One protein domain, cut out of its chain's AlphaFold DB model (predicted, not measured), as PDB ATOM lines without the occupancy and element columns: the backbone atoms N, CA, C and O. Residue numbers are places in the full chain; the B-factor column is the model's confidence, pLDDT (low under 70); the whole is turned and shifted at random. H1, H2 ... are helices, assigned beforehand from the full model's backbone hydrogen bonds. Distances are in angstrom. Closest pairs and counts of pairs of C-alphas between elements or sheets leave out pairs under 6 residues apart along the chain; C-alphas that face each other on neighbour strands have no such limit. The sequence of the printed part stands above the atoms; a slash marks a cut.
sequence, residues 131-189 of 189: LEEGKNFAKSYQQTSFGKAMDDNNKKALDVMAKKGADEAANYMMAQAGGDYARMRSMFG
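Overview. This is residues 131 to 189 of the 189 residues of an uncharacterized protein of viral metagenome (UniProt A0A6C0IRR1). Look for a flat fan of H1, H3 and H4 spreading from one corner, H3 in the middle; short H2 bridges H1 and H3 at the wide end, and H5 bridges H4 and H3. The 59 printed residues include five named helices, H1 to H5 in chain order, and no named strand: all helix, compact, radius of gyration of the C-alphas 11.1 A, spans 29 by 25 by 11 A.

Along the chain. Find C-alpha 131 at (-3.643, 17.870, 16.116); H1 runs 19.4 A to residue 143. H3, residues 152 to 164, runs 18.0 A; H4, 166 to 176, 15.3 A. H2 is 145 to 149; H5, 181 to 188, ends at (-23.551, 16.875, 23.527).

Arrangement. H3 touches H1, opposite ways at a steep tilt of 39 degrees; their closest C-alphas, Lys 135 and Ala 162, are 4.2 A apart. H3, with residues 157 to 161 alone, touches H4 in a hairpin, closest C-alphas Met 161 and Ala 169, 4.9 A. H5 touches H4 about perpendicular, 78 degrees, closest C-alphas Met 174 and Met 184, 5.9 A. H2 is close to but not clearly touching H1, closest C-alphas Tyr 141 and Gly 147, 5.6 A. Every O i to N i+4 pair is within hydrogen-bond range in H2 to H5, 8 of 9 in H1.

Size, cuts and confidence. The farthest C-alphas, Ser 145 and Gly 179, are 30.5 A apart. The printed part has no cut, its links are tight, and 13 residues, among them 131 to 134, are under pLDDT 70.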
ATOM      1  N   LEU A 131      -3.397  18.893  15.110       46.97
ATOM      2  CA  LEU A 131      -3.643  17.870  16.116       46.97
ATOM      3  C   LEU A 131      -3.199  18.269  17.540       46.97
ATOM      4  O   LEU A 131      -3.904  17.973  18.506       46.97
ATOM      5  N   GLU A 132      -2.034  18.900  17.698       55.62
ATOM      6  CA  GLU A 132      -1.502  19.307  19.006       55.62
ATOM      7  C   GLU A 132      -2.209  20.556  19.545       55.62
ATOM      8  O   GLU A 132      -2.464  20.648  20.749       55.62
ATOM      9  N   GLU A 133      -2.624  21.471  18.671       64.19
ATOM     10  CA  GLU A 133      -3.413  22.649  19.049       64.19
ATOM     11  C   GLU A 133      -4.781  22.251  19.625       64.19
ATOM     12  O   GLU A 133      -5.141  22.687  20.724       64.19
ATOM     13  N   GLY A 134      -5.496  21.325  18.972       60.34
ATOM     14  CA  GLY A 134      -6.780  20.811  19.467       60.34
ATOM     15  C   GLY A 134      -6.672  20.090  20.818       60.34
ATOM     16  O   GLY A 134      -7.530  20.255  21.692       60.34
ATOM     17  N   LYS A 135      -5.588  19.339  21.044       73.12
ATOM     18  CA  LYS A 135      -5.327  18.696  22.343       73.12
ATOM     19  C   LYS A 135      -5.024  19.723  23.432       73.12
ATOM     20  O   LYS A 135      -5.506  19.581  24.556       73.12
ATOM     21  N   ASN A 136      -4.226  20.744  23.120       63.94
ATOM     22  CA  ASN A 136      -3.842  21.781  24.077       63.94
ATOM     23  C   ASN A 136      -5.034  22.656  24.475       63.94
ATOM     24  O   ASN A 136      -5.189  22.955  25.660       63.94
ATOM     25  N   PHE A 137      -5.924  22.974  23.533       73.25
ATOM     26  CA  PHE A 137      -7.196  23.624  23.838       73.25
ATOM     27  C   PHE A 137      -8.029  22.797  24.824       73.25
ATOM     28  O   PHE A 137      -8.417  23.305  25.877       73.25
ATOM     29  N   ALA A 138      -8.256  21.511  24.538       71.44
ATOM     30  CA  ALA A 138      -9.087  20.661  25.388       71.44
ATOM     31  C   ALA A 138      -8.512  20.501  26.809       71.44
ATOM     32  O   ALA A 138      -9.257  20.602  27.785       71.44
ATOM     33  N   LYS A 139      -7.186  20.351  26.944       73.62
ATOM     34  CA  LYS A 139      -6.502  20.316  28.251       73.62
ATOM     35  C   LYS A 139      -6.691  21.616  29.036       73.62
ATOM     36  O   LYS A 139      -6.982  21.568  30.229       73.62
ATOM     37  N   SER A 140      -6.551  22.767  28.379       60.00
ATOM     38  CA  SER A 140      -6.781  24.079  28.997       60.00
ATOM     39  C   SER A 140      -8.248  24.257  29.403       60.00
ATOM     40  O   SER A 140      -8.540  24.684  30.519       60.00
ATOM     41  N   TYR A 141      -9.186  23.853  28.545       61.03
ATOM     42  CA  TYR A 141     -10.620  23.985  28.796       61.03
ATOM     43  C   TYR A 141     -11.094  23.118  29.972       61.03
ATOM     44  O   TYR A 141     -11.891  23.581  30.790       61.03
ATOM     45  N   GLN A 142     -10.542  21.909  30.139       71.00
ATOM     46  CA  GLN A 142     -10.796  21.034  31.297       71.00
ATOM     47  C   GLN A 142     -10.477  21.702  32.646       71.00
ATOM     48  O   GLN A 142     -11.080  21.361  33.666       71.00
ATOM     49  N   GLN A 143      -9.542  22.658  32.679       70.69
ATOM     50  CA  GLN A 143      -9.146  23.349  33.910       70.69
ATOM     51  C   GLN A 143     -10.117  24.470  34.310       70.69
ATOM     52  O   GLN A 143     -10.146  24.865  35.481       70.69
ATOM     53  N   THR A 144     -10.935  24.955  33.371       62.94
ATOM     54  CA  THR A 144     -11.890  26.050  33.589       62.94
ATOM     55  C   THR A 144     -13.088  25.625  34.447       62.94
ATOM     56  O   THR A 144     -13.396  24.440  34.601       62.94
ATOM     57  N   SER A 145     -13.809  26.601  35.006       55.66
ATOM     58  CA  SER A 145     -15.083  26.363  35.702       55.66
ATOM     59  C   SER A 145     -16.139  25.750  34.776       55.66
ATOM     60  O   SER A 145     -16.871  24.861  35.202       55.66
ATOM     61  N   PHE A 146     -16.169  26.160  33.506       63.06
ATOM     62  CA  PHE A 146     -17.080  25.627  32.492       63.06
ATOM     63  C   PHE A 146     -16.773  24.167  32.146       63.06
ATOM     64  O   PHE A 146     -17.679  23.340  32.162       63.06
ATOM     65  N   GLY A 147     -15.499  23.814  31.939       64.44
ATOM     66  CA  GLY A 147     -15.085  22.423  31.707       64.44
ATOM     67  C   GLY A 147     -15.423  21.496  32.882       64.44
ATOM     68  O   GLY A 147     -15.841  20.356  32.688       64.44
ATOM     69  N   LYS A 148     -15.333  21.998  34.119       75.44
ATOM     70  CA  LYS A 148     -15.751  21.256  35.323       75.44
ATOM     71  C   LYS A 148     -17.271  21.133  35.458       75.44
ATOM     72  O   LYS A 148     -17.741  20.129  35.997       75.44
ATOM     73  N   ALA A 149     -18.022  22.121  34.973       77.81
ATOM     74  CA  ALA A 149     -19.483  22.172  35.032       77.81
ATOM     75  C   ALA A 149     -20.188  21.403  33.898       77.81
ATOM     76  O   ALA A 149     -21.395  21.199  33.984       77.81
ATOM     77  N   MET A 150     -19.458  20.952  32.870       79.12
ATOM     78  CA  MET A 150     -20.001  20.114  31.793       79.12
ATOM     79  C   MET A 150     -20.654  18.832  32.328       79.12
ATOM     80  O   MET A 150     -20.206  18.254  33.326       79.12
ATOM     81  N   ASP A 151     -21.687  18.361  31.631       84.69
ATOM     82  CA  ASP A 151     -22.249  17.029  31.846       84.69
ATOM     83  C   ASP A 151     -21.239  15.921  31.487       84.69
ATOM     84  O   ASP A 151     -20.202  16.149  30.855       84.69
ATOM     85  N   ASP A 152     -21.531  14.695  31.916       91.25
ATOM     86  CA  ASP A 152     -20.609  13.566  31.782       91.25
ATOM     87  C   ASP A 152     -20.330  13.167  30.327       91.25
ATOM     88  O   ASP A 152     -19.251  12.642  30.037       91.25
ATOM     89  N   ASN A 153     -21.266  13.409  29.403       83.81
ATOM     90  CA  ASN A 153     -21.065  13.107  27.987       83.81
ATOM     91  C   ASN A 153     -20.071  14.103  27.389       83.81
ATOM     92  O   ASN A 153     -19.065  13.699  26.800       83.81
ATOM     93  N   ASN A 154     -20.289  15.393  27.630       81.75
ATOM     94  CA  ASN A 154     -19.407  16.463  27.181       81.75
ATOM     95  C   ASN A 154     -18.012  16.379  27.807       81.75
ATOM     96  O   ASN A 154     -17.013  16.560  27.110       81.75
ATOM     97  N   LYS A 155     -17.906  15.981  29.080       88.69
ATOM     98  CA  LYS A 155     -16.611  15.698  29.722       88.69
ATOM     99  C   LYS A 155     -15.847  14.569  29.039       88.69
ATOM    100  O   LYS A 155     -14.640  14.688  28.837       88.69
ATOM    101  N   LYS A 156     -16.529  13.480  28.674       90.06
ATOM    102  CA  LYS A 156     -15.903  12.345  27.976       90.06
ATOM    103  C   LYS A 156     -15.459  12.725  26.566       90.06
ATOM    104  O   LYS A 156     -14.350  12.373  26.181       90.06
ATOM    105  N   ALA A 157     -16.273  13.477  25.825       85.75
ATOM    106  CA  ALA A 157     -15.889  13.983  24.508       85.75
ATOM    107  C   ALA A 157     -14.669  14.920  24.591       85.75
ATOM    108  O   ALA A 157     -13.713  14.762  23.833       85.75
ATOM    109  N   LEU A 158     -14.648  15.823  25.577       80.06
ATOM    110  CA  LEU A 158     -13.522  16.722  25.828       80.06
ATOM    111  C   LEU A 158     -12.240  15.963  26.226       80.06
ATOM    112  O   LEU A 158     -11.146  16.344  25.821       80.06
ATOM    113  N   ASP A 159     -12.352  14.863  26.976       89.75
ATOM    114  CA  ASP A 159     -11.216  13.989  27.306       89.75
ATOM    115  C   ASP A 159     -10.672  13.235  26.082       89.75
ATOM    116  O   ASP A 159      -9.455  13.131  25.903       89.75
ATOM    117  N   VAL A 160     -11.553  12.760  25.192       84.94
ATOM    118  CA  VAL A 160     -11.137  12.182  23.904       84.94
ATOM    119  C   VAL A 160     -10.407  13.233  23.067       84.94
ATOM    120  O   VAL A 160      -9.336  12.935  22.539       84.94
ATOM    121  N   MET A 161     -10.900  14.475  23.035       83.06
ATOM    122  CA  MET A 161     -10.249  15.588  22.338       83.06
ATOM    123  C   MET A 161      -8.861  15.900  22.912       83.06
ATOM    124  O   MET A 161      -7.893  16.011  22.163       83.06
ATOM    125  N   ALA A 162      -8.727  15.956  24.240       79.44
ATOM    126  CA  ALA A 162      -7.458  16.220  24.924       79.44
ATOM    127  C   ALA A 162      -6.383  15.150  24.668       79.44
ATOM    128  O   ALA A 162      -5.184  15.449  24.706       79.44
ATOM    129  N   LYS A 163      -6.795  13.901  24.413       83.38
ATOM    130  CA  LYS A 163      -5.894  12.759  24.186       83.38
ATOM    131  C   LYS A 163      -5.612  12.505  22.708       83.38
ATOM    132  O   LYS A 163      -4.485  12.162  22.356       83.38
ATOM    133  N   LYS A 164      -6.629  12.642  21.857       79.25
ATOM    134  CA  LYS A 164      -6.616  12.156  20.472       79.25
ATOM    135  C   LYS A 164      -6.897  13.227  19.417       79.25
ATOM    136  O   LYS A 164      -6.680  12.951  18.247       79.25
ATOM    137  N   GLY A 165      -7.296  14.433  19.814       76.44
ATOM    138  CA  GLY A 165      -7.625  15.528  18.898       76.44
ATOM    139  C   GLY A 165      -9.115  15.630  18.560       76.44
ATOM    140  O   GLY A 165      -9.922  14.781  18.945       76.44
ATOM    141  N   ALA A 166      -9.475  16.712  17.868       73.31
ATOM    142  CA  ALA A 166     -10.861  17.107  17.604       73.31
ATOM    143  C   ALA A 166     -11.631  16.084  16.755       73.31
ATOM    144  O   ALA A 166     -12.753  15.723  17.106       73.31
ATOM    145  N   ASP A 167     -11.006  15.562  15.700       74.25
ATOM    146  CA  ASP A 167     -11.646  14.622  14.771       74.25
ATOM    147  C   ASP A 167     -12.052  13.320  15.470       74.25
ATOM    148  O   ASP A 167     -13.163  12.816  15.304       74.25
ATOM    149  N   GLU A 168     -11.183  12.805  16.338       81.00
ATOM    150  CA  GLU A 168     -11.452  11.606  17.131       81.00
ATOM    151  C   GLU A 168     -12.551  11.838  18.175       81.00
ATOM    152  O   GLU A 168     -13.336  10.932  18.465       81.00
ATOM    153  N   ALA A 169     -12.654  13.054  18.719       82.69
ATOM    154  CA  ALA A 169     -13.745  13.425  19.613       82.69
ATOM    155  C   ALA A 169     -15.084  13.504  18.868       82.69
ATOM    156  O   ALA A 169     -16.075  12.952  19.347       82.69
ATOM    157  N   ALA A 170     -15.105  14.098  17.672       76.81
ATOM    158  CA  ALA A 170     -16.293  14.147  16.824       76.81
ATOM    159  C   ALA A 170     -16.749  12.738  16.406       76.81
ATOM    160  O   ALA A 170     -17.930  12.401  16.530       76.81
ATOM    161  N   ASN A 171     -15.810  11.873  16.009       78.69
ATOM    162  CA  ASN A 171     -16.084  10.470  15.694       78.69
ATOM    163  C   ASN A 171     -16.632   9.708  16.909       78.69
ATOM    164  O   ASN A 171     -17.596   8.950  16.786       78.69
ATOM    165  N   TYR A 172     -16.067   9.937  18.099       87.94
ATOM    166  CA  TYR A 172     -16.571   9.364  19.346       87.94
ATOM    167  C   TYR A 172     -18.012   9.805  19.641       87.94
ATOM    168  O   TYR A 172     -18.860   8.960  19.936       87.94
ATOM    169  N   MET A 173     -18.311  11.102  19.527       83.94
ATOM    170  CA  MET A 173     -19.653  11.650  19.754       83.94
ATOM    171  C   MET A 173     -20.668  11.061  18.768       83.94
ATOM    172  O   MET A 173     -21.757  10.643  19.167       83.94
ATOM    173  N   MET A 174     -20.291  10.960  17.491       79.44
ATOM    174  CA  MET A 174     -21.121  10.366  16.445       79.44
ATOM    175  C   MET A 174     -21.383   8.875  16.695       79.44
ATOM    176  O   MET A 174     -22.515   8.407  16.562       79.44
ATOM    177  N   ALA A 175     -20.367   8.121  17.122       83.44
ATOM    178  CA  ALA A 175     -20.513   6.710  17.466       83.44
ATOM    179  C   ALA A 175     -21.426   6.502  18.688       83.44
ATOM    180  O   ALA A 175     -22.271   5.607  18.676       83.44
ATOM    181  N   GLN A 176     -21.319   7.353  19.718       82.38
ATOM    182  CA  GLN A 176     -22.218   7.326  20.884       82.38
ATOM    183  C   GLN A 176     -23.675   7.624  20.509       82.38
ATOM    184  O   GLN A 176     -24.602   7.091  21.119       82.38
ATOM    185  N   ALA A 177     -23.879   8.430  19.471       83.19
ATOM    186  CA  ALA A 177     -25.193   8.716  18.920       83.19
ATOM    187  C   ALA A 177     -25.707   7.645  17.937       83.19
ATOM    188  O   ALA A 177     -26.811   7.778  17.417       83.19
ATOM    189  N   GLY A 178     -24.941   6.578  17.675       82.94
ATOM    190  CA  GLY A 178     -25.316   5.534  16.717       82.94
ATOM    191  C   GLY A 178     -25.276   5.990  15.257       82.94
ATOM    192  O   GLY A 178     -26.011   5.451  14.435       82.94
ATOM    193  N   GLY A 179     -24.454   6.995  14.935       79.75
ATOM    194  CA  GLY A 179     -24.379   7.592  13.599       79.75
ATOM    195  C   GLY A 179     -25.475   8.621  13.304       79.75
ATOM    196  O   GLY A 179     -25.548   9.125  12.186       79.75
ATOM    197  N   ASP A 180     -26.326   8.940  14.281       83.12
ATOM    198  CA  ASP A 180     -27.387   9.934  14.140       83.12
ATOM    199  C   ASP A 180     -26.915  11.309  14.637       83.12
ATOM    200  O   ASP A 180     -26.746  11.553  15.835       83.12
ATOM    201  N   TYR A 181     -26.746  12.240  13.700       67.00
ATOM    202  CA  TYR A 181     -26.333  13.608  13.998       67.00
ATOM    203  C   TYR A 181     -27.339  14.371  14.879       67.00
ATOM    204  O   TYR A 181     -26.933  15.145  15.749       67.00
ATOM    205  N   ALA A 182     -28.648  14.157  14.700       74.38
ATOM    206  CA  ALA A 182     -29.671  14.818  15.511       74.38
ATOM    207  C   ALA A 182     -29.609  14.334  16.964       74.38
ATOM    208  O   ALA A 182     -29.673  15.129  17.905       74.38
ATOM    209  N   ARG A 183     -29.389  13.031  17.151       72.75
ATOM    210  CA  ARG A 183     -29.168  12.451  18.474       72.75
ATOM    211  C   ARG A 183     -27.856  12.922  19.099       72.75
ATOM    212  O   ARG A 183     -27.844  13.243  20.284       72.75
ATOM    213  N   MET A 184     -26.783  13.029  18.318       85.00
ATOM    214  CA  MET A 184     -25.504  13.577  18.780       85.00
ATOM    215  C   MET A 184     -25.686  14.999  19.324       85.00
ATOM    216  O   MET A 184     -25.242  15.295  20.430       85.00
ATOM    217  N   ARG A 185     -26.408  15.859  18.596       79.38
ATOM    218  CA  ARG A 185     -26.729  17.222  19.046       79.38
ATOM    219  C   ARG A 185     -27.513  17.239  20.355       79.38
ATOM    220  O   ARG A 185     -27.238  18.089  21.177       79.38
ATOM    221  N   SER A 186     -28.429  16.296  20.571       82.69
ATOM    222  CA  SER A 186     -29.166  16.192  21.838       82.69
ATOM    223  C   SER A 186     -28.322  15.668  23.005       82.69
ATOM    224  O   SER A 186     -28.706  15.862  24.155       82.69
ATOM    225  N   MET A 187     -27.240  14.934  22.733       77.94
ATOM    226  CA  MET A 187     -26.404  14.307  23.764       77.94
ATOM    227  C   MET A 187     -25.224  15.176  24.203       77.94
ATOM    228  O   MET A 187     -24.724  14.968  25.306       77.94
ATOM    229  N   PHE A 188     -24.773  16.090  23.340       78.81
ATOM    230  CA  PHE A 188     -23.551  16.875  23.527       78.81
ATOM    231  C   PHE A 188     -23.729  18.386  23.256       78.81
ATOM    232  O   PHE A 188     -22.743  19.122  23.251       78.81
ATOM    233  N   GLY A 189     -24.948  18.863  22.982       61.91
ATOM    234  CA  GLY A 189     -25.229  20.245  22.572       61.91
ATOM    235  C   GLY A 189     -26.444  20.859  23.245       61.91
ATOM    236  O   GLY A 189     -27.363  20.104  23.631       61.91
TER     237      GLY A 189